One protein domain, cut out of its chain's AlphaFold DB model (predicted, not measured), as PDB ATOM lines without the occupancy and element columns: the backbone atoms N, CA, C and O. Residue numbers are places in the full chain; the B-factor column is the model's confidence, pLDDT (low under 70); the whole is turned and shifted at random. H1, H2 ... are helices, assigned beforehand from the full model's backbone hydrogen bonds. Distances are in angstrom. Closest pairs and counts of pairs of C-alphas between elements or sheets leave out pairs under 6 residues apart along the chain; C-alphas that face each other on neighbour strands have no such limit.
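This is residues 223 to 292 of the 292 residues of the protein "(diamondback moth) hypothetical protein" of Plutella xylostella (UniProt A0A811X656). Two long helices, H2 and H3, make an open V with its corner where H2 ends and H3 begins, and the small helix H1 stands before H2. From the far end of H3 a long stretch with no named element, residues 264 to 292, swings out in a wide loop, of which residues 268 to 279 stick out free, and then comes back past H2 toward H3. The printed part has 70 residues with three named helices, in the order H1, H2, H3, and no named strand; the class is all helix. The whole is loose, with a radius of gyration of the C-alphas of 14.3 A, and elongated, spanning 41 by 26 by 20 A.

H1 is residues 223 to 226, beginning at C-alpha 223 at (141.400, 208.918, 126.536). H2, residues 229 to 246, measures 26.3 A from first to last C-alpha and begins at C-alpha 229 at (142.874, 200.422, 131.792). H3, residues 248 to 263, measures 22.5 A and ends at C-alpha 263 at (164.457, 209.964, 143.853).

H1 and H2 meet only through their link, which is tight. H2 and H3, also joined by a tight link, are close but not clearly touching; their closest C-alphas, those of Phe 244 and Lys 251, are 5.0 A apart. They run opposite ways at a steep tilt of 49 degrees. H1 and H3 are apart. In H3 every O i to N i+4 pair is within hydrogen-bond range, in H2 13 of 14 are, and H1 is too short for such a pair.

The two C-alphas farthest apart are those of Asp 277 and Leu 292, at 43.4 A. The printed part has no cut and ends at Leu 292, the chain's last residue. Residues 260 to 265, of which 260 to 263 belong to H3, stand free. The mean pLDDT of the printed part is 76.9, and residues 272 to 280 and 287 to 292 are under 70.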
ATOM      1  N   PRO A 223     140.812 210.002 125.756       76.69
ATOM      2  CA  PRO A 223     141.400 208.918 126.536       76.69
ATOM      3  C   PRO A 223     140.370 207.891 127.042       76.69
ATOM      4  O   PRO A 223     140.758 206.815 127.489       76.69
ATOM      5  N   ASP A 224     139.065 208.133 126.884       78.25
ATOM      6  CA  ASP A 224     138.005 207.125 127.053       78.25
ATOM      7  C   ASP A 224     138.220 205.854 126.212       78.25
ATOM      8  O   ASP A 224     137.792 204.770 126.613       78.25
ATOM      9  N   VAL A 225     138.934 205.952 125.082       78.56
ATOM     10  CA  VAL A 225     139.301 204.788 124.252       78.56
ATOM     11  C   VAL A 225     140.177 203.776 124.994       78.56
ATOM     12  O   VAL A 225     140.231 202.613 124.602       78.56
ATOM     13  N   LEU A 226     140.831 204.188 126.089       73.25
ATOM     14  CA  LEU A 226     141.645 203.309 126.933       73.25
ATOM     15  C   LEU A 226     140.808 202.282 127.713       73.25
ATOM     16  O   LEU A 226     141.372 201.324 128.243       73.25
ATOM     17  N   GLY A 227     139.484 202.460 127.792       78.50
ATOM     18  CA  GLY A 227     138.568 201.501 128.406       78.50
ATOM     19  C   GLY A 227     138.948 201.125 129.844       78.50
ATOM     20  O   GLY A 227     139.297 201.977 130.663       78.50
ATOM     21  N   ASP A 228     138.889 199.828 130.160       78.19
ATOM     22  CA  ASP A 228     139.215 199.274 131.484       78.19
ATOM     23  C   ASP A 228     140.739 199.157 131.717       78.19
ATOM     24  O   ASP A 228     141.305 198.082 131.953       78.19
ATOM     25  N   SER A 229     141.420 200.305 131.634       82.94
ATOM     26  CA  SER A 229     142.874 200.422 131.792       82.94
ATOM     27  C   SER A 229     143.371 199.890 133.144       82.94
ATOM     28  O   SER A 229     144.460 199.316 133.226       82.94
ATOM     29  N   TYR A 230     142.550 199.984 134.198       82.12
ATOM     30  CA  TYR A 230     142.873 199.470 135.529       82.12
ATOM     31  C   TYR A 230     143.024 197.950 135.547       82.12
ATOM     32  O   TYR A 230     144.048 197.441 136.007       82.12
ATOM     33  N   ASN A 231     142.037 197.196 135.049       76.94
ATOM     34  CA  ASN A 231     142.140 195.737 135.065       76.94
ATOM     35  C   ASN A 231     143.245 195.222 134.138       76.94
ATOM     36  O   ASN A 231     143.820 194.166 134.418       76.94
ATOM     37  N   MET A 232     143.565 195.955 133.067       74.75
ATOM     38  CA  MET A 232     144.734 195.673 132.234       74.75
ATOM     39  C   MET A 232     146.034 195.851 133.032       74.75
ATOM     40  O   MET A 232     146.806 194.900 133.162       74.75
ATOM     41  N   ALA A 233     146.244 197.019 133.644       81.19
ATOM     42  CA  ALA A 233     147.435 197.290 134.449       81.19
ATOM     43  C   ALA A 233     147.568 196.330 135.644       81.19
ATOM     44  O   ALA A 233     148.651 195.807 135.900       81.19
ATOM     45  N   ARG A 234     146.461 196.017 136.330       81.88
ATOM     46  CA  ARG A 234     146.428 195.086 137.467       81.88
ATOM     47  C   ARG A 234     146.835 193.667 137.076       81.88
ATOM     48  O   ARG A 234     147.598 193.039 137.803       81.88
ATOM     49  N   ARG A 235     146.344 193.149 135.945       78.06
ATOM     50  CA  ARG A 235     146.753 191.822 135.449       78.06
ATOM     51  C   ARG A 235     148.245 191.781 135.145       78.06
ATOM     52  O   ARG A 235     148.915 190.837 135.557       78.06
ATOM     53  N   ARG A 236     148.776 192.823 134.494       75.88
ATOM     54  CA  ARG A 236     150.217 192.921 134.213       75.88
ATOM     55  C   ARG A 236     151.053 192.997 135.480       75.88
ATOM     56  O   ARG A 236     152.028 192.263 135.586       75.88
ATOM     57  N   PHE A 237     150.625 193.793 136.453       83.69
ATOM     58  CA  PHE A 237     151.271 193.865 137.759       83.69
ATOM     59  C   PHE A 237     151.341 192.485 138.432       83.69
ATOM     60  O   PHE A 237     152.409 192.063 138.860       83.69
ATOM     61  N   MET A 238     150.240 191.726 138.441       81.31
ATOM     62  CA  MET A 238     150.225 190.372 139.012       81.31
ATOM     63  C   MET A 238     151.130 189.387 138.254       81.31
ATOM     64  O   MET A 238     151.736 188.514 138.868       81.31
ATOM     65  N   SER A 239     151.231 189.507 136.926       79.12
ATOM     66  CA  SER A 239     152.171 188.708 136.124       79.12
ATOM     67  C   SER A 239     153.628 189.054 136.463       79.12
ATOM     68  O   SER A 239     154.453 188.158 136.637       79.12
ATOM     69  N   LEU A 240     153.930 190.344 136.642       82.12
ATOM     70  CA  LEU A 240     155.255 190.824 137.029       82.12
ATOM     71  C   LEU A 240     155.655 190.338 138.433       82.12
ATOM     72  O   LEU A 240     156.771 189.857 138.607       82.12
ATOM     73  N   GLU A 241     154.731 190.356 139.398       86.62
ATOM     74  CA  GLU A 241     154.958 189.799 140.740       86.62
ATOM     75  C   GLU A 241     155.316 188.303 140.684       86.62
ATOM     76  O   GLU A 241     156.311 187.885 141.275       86.62
ATOM     77  N   LYS A 242     154.588 187.501 139.888       83.38
ATOM     78  CA  LYS A 242     154.936 186.082 139.658       83.38
ATOM     79  C   LYS A 242     156.327 185.919 139.025       83.38
ATOM     80  O   LYS A 242     157.017 184.941 139.306       83.38
ATOM     81  N   ARG A 243     156.750 186.843 138.150       79.75
ATOM     82  CA  ARG A 243     158.090 186.826 137.527       79.75
ATOM     83  C   ARG A 243     159.175 187.111 138.561       79.75
ATOM     84  O   ARG A 243     160.165 186.391 138.601       79.75
ATOM     85  N   PHE A 244     158.956 188.078 139.444       86.31
ATOM     86  CA  PHE A 244     159.872 188.396 140.541       86.31
ATOM     87  C   PHE A 244     160.075 187.246 141.533       86.31
ATOM     88  O   PHE A 244     161.126 187.168 142.166       86.31
ATOM     89  N   GLU A 245     159.102 186.342 141.670       86.88
ATOM     90  CA  GLU A 245     159.275 185.109 142.452       86.88
ATOM     91  C   GLU A 245     160.228 184.113 141.775       86.88
ATOM     92  O   GLU A 245     160.953 183.391 142.458       86.88
ATOM     93  N   ARG A 246     160.231 184.064 140.437       86.94
ATOM     94  CA  ARG A 246     161.076 183.160 139.639       86.94
ATOM     95  C   ARG A 246     162.474 183.725 139.398       86.94
ATOM     96  O   ARG A 246     163.426 182.954 139.329       86.94
ATOM     97  N   ASP A 247     162.582 185.046 139.283       83.38
ATOM     98  CA  ASP A 247     163.824 185.779 139.044       83.38
ATOM     99  C   ASP A 247     164.025 186.884 140.102       83.38
ATOM    100  O   ASP A 247     163.606 188.037 139.923       83.38
ATOM    101  N   PRO A 248     164.677 186.547 141.230       91.12
ATOM    102  CA  PRO A 248     164.986 187.518 142.275       91.12
ATOM    103  C   PRO A 248     165.950 188.627 141.827       91.12
ATOM    104  O   PRO A 248     165.894 189.725 142.380       91.12
ATOM    105  N   VAL A 249     166.818 188.364 140.840       89.12
ATOM    106  CA  VAL A 249     167.793 189.349 140.337       89.12
ATOM    107  C   VAL A 249     167.061 190.451 139.579       89.12
ATOM    108  O   VAL A 249     167.280 191.638 139.827       89.12
ATOM    109  N   LEU A 250     166.118 190.069 138.717       85.44
ATOM    110  CA  LEU A 250     165.240 191.017 138.043       85.44
ATOM    111  C   LEU A 250     164.459 191.883 139.040       85.44
ATOM    112  O   LEU A 250     164.358 193.095 138.849       85.44
ATOM    113  N   LYS A 251     163.916 191.283 140.109       90.00
ATOM    114  CA  LYS A 251     163.187 192.025 141.151       90.00
ATOM    115  C   LYS A 251     164.054 193.116 141.773       90.00
ATOM    116  O   LYS A 251     163.584 194.241 141.963       90.00
ATOM    117  N   GLU A 252     165.302 192.787 142.100       91.00
ATOM    118  CA  GLU A 252     166.256 193.734 142.676       91.00
ATOM    119  C   GLU A 252     166.512 194.906 141.721       91.00
ATOM    120  O   GLU A 252     166.340 196.065 142.110       91.00
ATOM    121  N   HIS A 253     166.842 194.618 140.458       87.81
ATOM    122  CA  HIS A 253     167.086 195.646 139.443       87.81
ATOM    123  C   HIS A 253     165.860 196.528 139.199       87.81
ATOM    124  O   HIS A 253     165.978 197.754 139.177       87.81
ATOM    125  N   TYR A 254     164.678 195.923 139.073       88.00
ATOM    126  CA  TYR A 254     163.432 196.653 138.879       88.00
ATOM    127  C   TYR A 254     163.131 197.584 140.058       88.00
ATOM    128  O   TYR A 254     162.846 198.764 139.865       88.00
ATOM    129  N   THR A 255     163.242 197.078 141.289       90.56
ATOM    130  CA  THR A 255     162.979 197.868 142.502       90.56
ATOM    131  C   THR A 255     163.943 199.046 142.603       90.56
ATOM    132  O   THR A 255     163.524 200.162 142.905       90.56
ATOM    133  N   LYS A 256     165.225 198.820 142.292       90.88
ATOM    134  CA  LYS A 256     166.240 199.875 142.273       90.88
ATOM    135  C   LYS A 256     165.935 200.948 141.227       90.88
ATOM    136  O   LYS A 256     166.016 202.129 141.551       90.88
ATOM    137  N   PHE A 257     165.549 200.552 140.014       89.06
ATOM    138  CA  PHE A 257     165.157 201.484 138.955       89.06
ATOM    139  C   PHE A 257     163.942 202.329 139.356       89.06
ATOM    140  O   PHE A 257     163.958 203.549 139.206       89.06
ATOM    141  N   MET A 258     162.904 201.698 139.917       88.31
ATOM    142  CA  MET A 258     161.728 202.423 140.399       88.31
ATOM    143  C   MET A 258     162.109 203.395 141.523       88.31
ATOM    144  O   MET A 258     161.670 204.541 141.521       88.31
ATOM    145  N   GLN A 259     162.980 202.998 142.451       89.56
ATOM    146  CA  GLN A 259     163.435 203.915 143.494       89.56
ATOM    147  C   GLN A 259     164.191 205.119 142.914       89.56
ATOM    148  O   GLN A 259     163.895 206.251 143.279       89.56
ATOM    149  N   GLU A 260     165.091 204.903 141.954       90.31
ATOM    150  CA  GLU A 260     165.807 205.988 141.271       90.31
ATOM    151  C   GLU A 260     164.843 206.960 140.571       90.31
ATOM    152  O   GLU A 260     165.001 208.177 140.665       90.31
ATOM    153  N   TYR A 261     163.795 206.446 139.921       88.00
ATOM    154  CA  TYR A 261     162.783 207.275 139.262       88.00
ATOM    155  C   TYR A 261     161.991 208.147 140.258       88.00
ATOM    156  O   TYR A 261     161.637 209.285 139.936       88.00
ATOM    157  N   ILE A 262     161.737 207.644 141.475       87.00
ATOM    158  CA  ILE A 262     161.162 208.432 142.582       87.00
ATOM    159  C   ILE A 262     162.162 209.484 143.064       87.00
ATOM    160  O   ILE A 262     161.801 210.654 143.188       87.00
ATOM    161  N   ASP A 263     163.414 209.092 143.301       88.38
ATOM    162  CA  ASP A 263     164.457 209.964 143.853       88.38
ATOM    163  C   ASP A 263     164.780 211.140 142.913       88.38
ATOM    164  O   ASP A 263     165.054 212.254 143.366       88.38
ATOM    165  N   LEU A 264     164.685 210.920 141.597       90.12
ATOM    166  CA  LEU A 264     164.812 211.953 140.563       90.12
ATOM    167  C   LEU A 264     163.558 212.839 140.417       90.12
ATOM    168  O   LEU A 264     163.557 213.784 139.622       90.12
ATOM    169  N   GLY A 265     162.484 212.548 141.155       84.88
ATOM    170  CA  GLY A 265     161.207 213.256 141.068       84.88
ATOM    171  C   GLY A 265     160.469 213.020 139.748       84.88
ATOM    172  O   GLY A 265     159.660 213.853 139.341       84.88
ATOM    173  N   HIS A 266     160.764 211.920 139.046       84.44
ATOM    174  CA  HIS A 266     160.091 211.544 137.799       84.44
ATOM    175  C   HIS A 266     158.780 210.788 138.045       84.44
ATOM    176  O   HIS A 266     157.934 210.732 137.153       84.44
ATOM    177  N   MET A 267     158.581 210.251 139.251       85.81
ATOM    178  CA  MET A 267     157.293 209.737 139.708       85.81
ATOM    179  C   MET A 267     157.096 209.944 141.211       85.81
ATOM    180  O   MET A 267     158.052 210.126 141.960       85.81
ATOM    181  N   THR A 268     155.844 209.895 141.655       87.00
ATOM    182  CA  THR A 268     155.459 210.019 143.065       87.00
ATOM    183  C   THR A 268     154.392 208.990 143.404       87.00
ATOM    184  O   THR A 268     153.595 208.618 142.540       87.00
ATOM    185  N   GLU A 269     154.337 208.562 144.664       85.75
ATOM    186  CA  GLU A 269     153.261 207.695 145.137       85.75
ATOM    187  C   GLU A 269     151.900 208.379 144.949       85.75
ATOM    188  O   GLU A 269     151.719 209.559 145.263       85.75
ATOM    189  N   ASN A 270     150.933 207.637 144.410       81.88
ATOM    190  CA  ASN A 270     149.579 208.143 144.260       81.88
ATOM    191  C   ASN A 270     148.854 208.078 145.612       81.88
ATOM    192  O   ASN A 270     148.364 207.027 146.013       81.88
ATOM    193  N   THR A 271     148.754 209.211 146.308       76.31
ATOM    194  CA  THR A 271     148.107 209.307 147.628       76.31
ATOM    195  C   THR A 271     146.578 209.427 147.561       76.31
ATOM    196  O   THR A 271     145.919 209.616 148.586       76.31
ATOM    197  N   ILE A 272     145.987 209.377 146.363       69.62
ATOM    198  CA  ILE A 272     144.545 209.528 146.153       69.62
ATOM    199  C   ILE A 272     143.893 208.137 146.191       69.62
ATOM    200  O   ILE A 272     143.881 207.414 145.200       69.62
ATOM    201  N   ASN A 273     143.323 207.768 147.342       56.81
ATOM    202  CA  ASN A 273     142.694 206.453 147.567       56.81
ATOM    203  C   ASN A 273     141.279 206.294 146.971       56.81
ATOM    204  O   ASN A 273     140.685 205.223 147.083       56.81
ATOM    205  N   VAL A 274     140.707 207.337 146.363       55.75
ATOM    206  CA  VAL A 274     139.356 207.306 145.785       55.75
ATOM    207  C   VAL A 274     139.351 208.180 144.532       55.75
ATOM    208  O   VAL A 274     139.843 209.308 144.619       55.75
ATOM    209  N   PRO A 275     138.787 207.738 143.391       53.72
ATOM    210  CA  PRO A 275     138.468 208.661 142.310       53.72
ATOM    211  C   PRO A 275     137.586 209.761 142.906       53.72
ATOM    212  O   PRO A 275     136.460 209.492 143.320       53.72
ATOM    213  N   GLN A 276     138.106 210.984 143.034       53.00
ATOM    214  CA  GLN A 276     137.238 212.123 143.313       53.00
ATOM    215  C   GLN A 276     136.178 212.139 142.214       53.00
ATOM    216  O   GLN A 276     136.543 212.000 141.041       53.00
ATOM    217  N   ASP A 277     134.903 212.256 142.602       51.41
ATOM    218  CA  ASP A 277     133.758 212.351 141.692       51.41
ATOM    219  C   ASP A 277     134.155 213.135 140.428       51.41
ATOM    220  O   ASP A 277     134.603 214.281 140.512       51.41
ATOM    221  N   ASN A 278     134.037 212.482 139.265       52.44
ATOM    222  CA  ASN A 278     134.373 212.972 137.918       52.44
ATOM    223  C   ASN A 278     135.846 213.037 137.452       52.44
ATOM    224  O   ASN A 278     136.072 213.517 136.340       52.44
ATOM    225  N   LYS A 279     136.856 212.525 138.172       56.62
ATOM    226  CA  LYS A 279     138.213 212.379 137.590       56.62
ATOM    227  C   LYS A 279     138.483 210.956 137.104       56.62
ATOM    228  O   LYS A 279     138.723 210.050 137.903       56.62
ATOM    229  N   VAL A 280     138.490 210.774 135.781       60.00
ATOM    230  CA  VAL A 280     138.915 209.517 135.152       60.00
ATOM    231  C   VAL A 280     140.398 209.297 135.458       60.00
ATOM    232  O   VAL A 280     141.240 210.136 135.144       60.00
ATOM    233  N   SER A 281     140.709 208.192 136.135       71.50
ATOM    234  CA  SER A 281     142.083 207.760 136.395       71.50
ATOM    235  C   SER A 281     142.455 206.696 135.372       71.50
ATOM    236  O   SER A 281     141.750 205.695 135.247       71.50
ATOM    237  N   TYR A 282     143.556 206.910 134.659       79.88
ATOM    238  CA  TYR A 282     144.066 205.968 133.670       79.88
ATOM    239  C   TYR A 282     145.285 205.247 134.228       79.88
ATOM    240  O   TYR A 282     146.165 205.865 134.828       79.88
ATOM    241  N   TYR A 283     145.332 203.935 134.023       81.62
ATOM    242  CA  TYR A 283     146.416 203.092 134.505       81.62
ATOM    243  C   TYR A 283     147.201 202.564 133.314       81.62
ATOM    244  O   TYR A 283     146.637 201.954 132.408       81.62
ATOM    245  N   ILE A 284     148.509 202.792 133.320       80.38
ATOM    246  CA  ILE A 284     149.384 202.304 132.262       80.38
ATOM    247  C   ILE A 284     149.924 200.932 132.692       80.38
ATOM    248  O   ILE A 284     150.531 200.831 133.764       80.38
ATOM    249  N   PRO A 285     149.704 199.865 131.905       73.00
ATOM    250  CA  PRO A 285     150.381 198.600 132.135       73.00
ATOM    251  C   PRO A 285     151.884 198.815 131.962       73.00
ATOM    252  O   PRO A 285     152.332 199.342 130.946       73.00
ATOM    253  N   HIS A 286     152.660 198.417 132.961       72.50
ATOM    254  CA  HIS A 286     154.113 198.510 132.926       72.50
ATOM    255  C   HIS A 286     154.723 197.111 132.846       72.50
ATOM    256  O   HIS A 286     154.151 196.133 133.332       72.50
ATOM    257  N   HIS A 287     155.901 197.036 132.238       64.56
ATOM    258  CA  HIS A 287     156.696 195.823 132.123       64.56
ATOM    259  C   HIS A 287     158.087 196.103 132.679       64.56
ATOM    260  O   HIS A 287     158.663 197.152 132.395       64.56
ATOM    261  N   GLY A 288     158.624 195.178 133.476       58.88
ATOM    262  CA  GLY A 288     160.030 195.231 133.858       58.88
ATOM    263  C   GLY A 288     160.884 194.982 132.621       58.88
ATOM    264  O   GLY A 288     160.842 193.882 132.073       58.88
ATOM    265  N   LEU A 289     161.594 196.010 132.157       53.19
ATOM    266  CA  LEU A 289     162.599 195.867 131.109       53.19
ATOM    267  C   LEU A 289     163.840 195.210 131.716       53.19
ATOM    268  O   LEU A 289     164.296 195.617 132.785       53.19
ATOM    269  N   ASP A 290     164.383 194.213 131.026       47.12
ATOM    270  CA  ASP A 290     165.667 193.630 131.394       47.12
ATOM    271  C   ASP A 290     166.755 194.643 131.029       47.12
ATOM    272  O   ASP A 290     166.992 194.935 129.854       47.12
ATOM    273  N   PHE A 291     167.386 195.234 132.038       40.19
ATOM    274  CA  PHE A 291     168.570 196.059 131.831       40.19
ATOM    275  C   PHE A 291     169.749 195.118 131.534       40.19
ATOM    276  O   PHE A 291     170.220 194.426 132.438       40.19
ATOM    277  N   LEU A 292     170.149 195.048 130.256       30.58
ATOM    278  CA  LEU A 292     171.365 194.369 129.777       30.58
ATOM    279  C   LEU A 292     172.640 195.080 130.248       30.58
ATOM    280  O   LEU A 292     172.663 196.332 130.210       30.58
TER     281      LEU A 292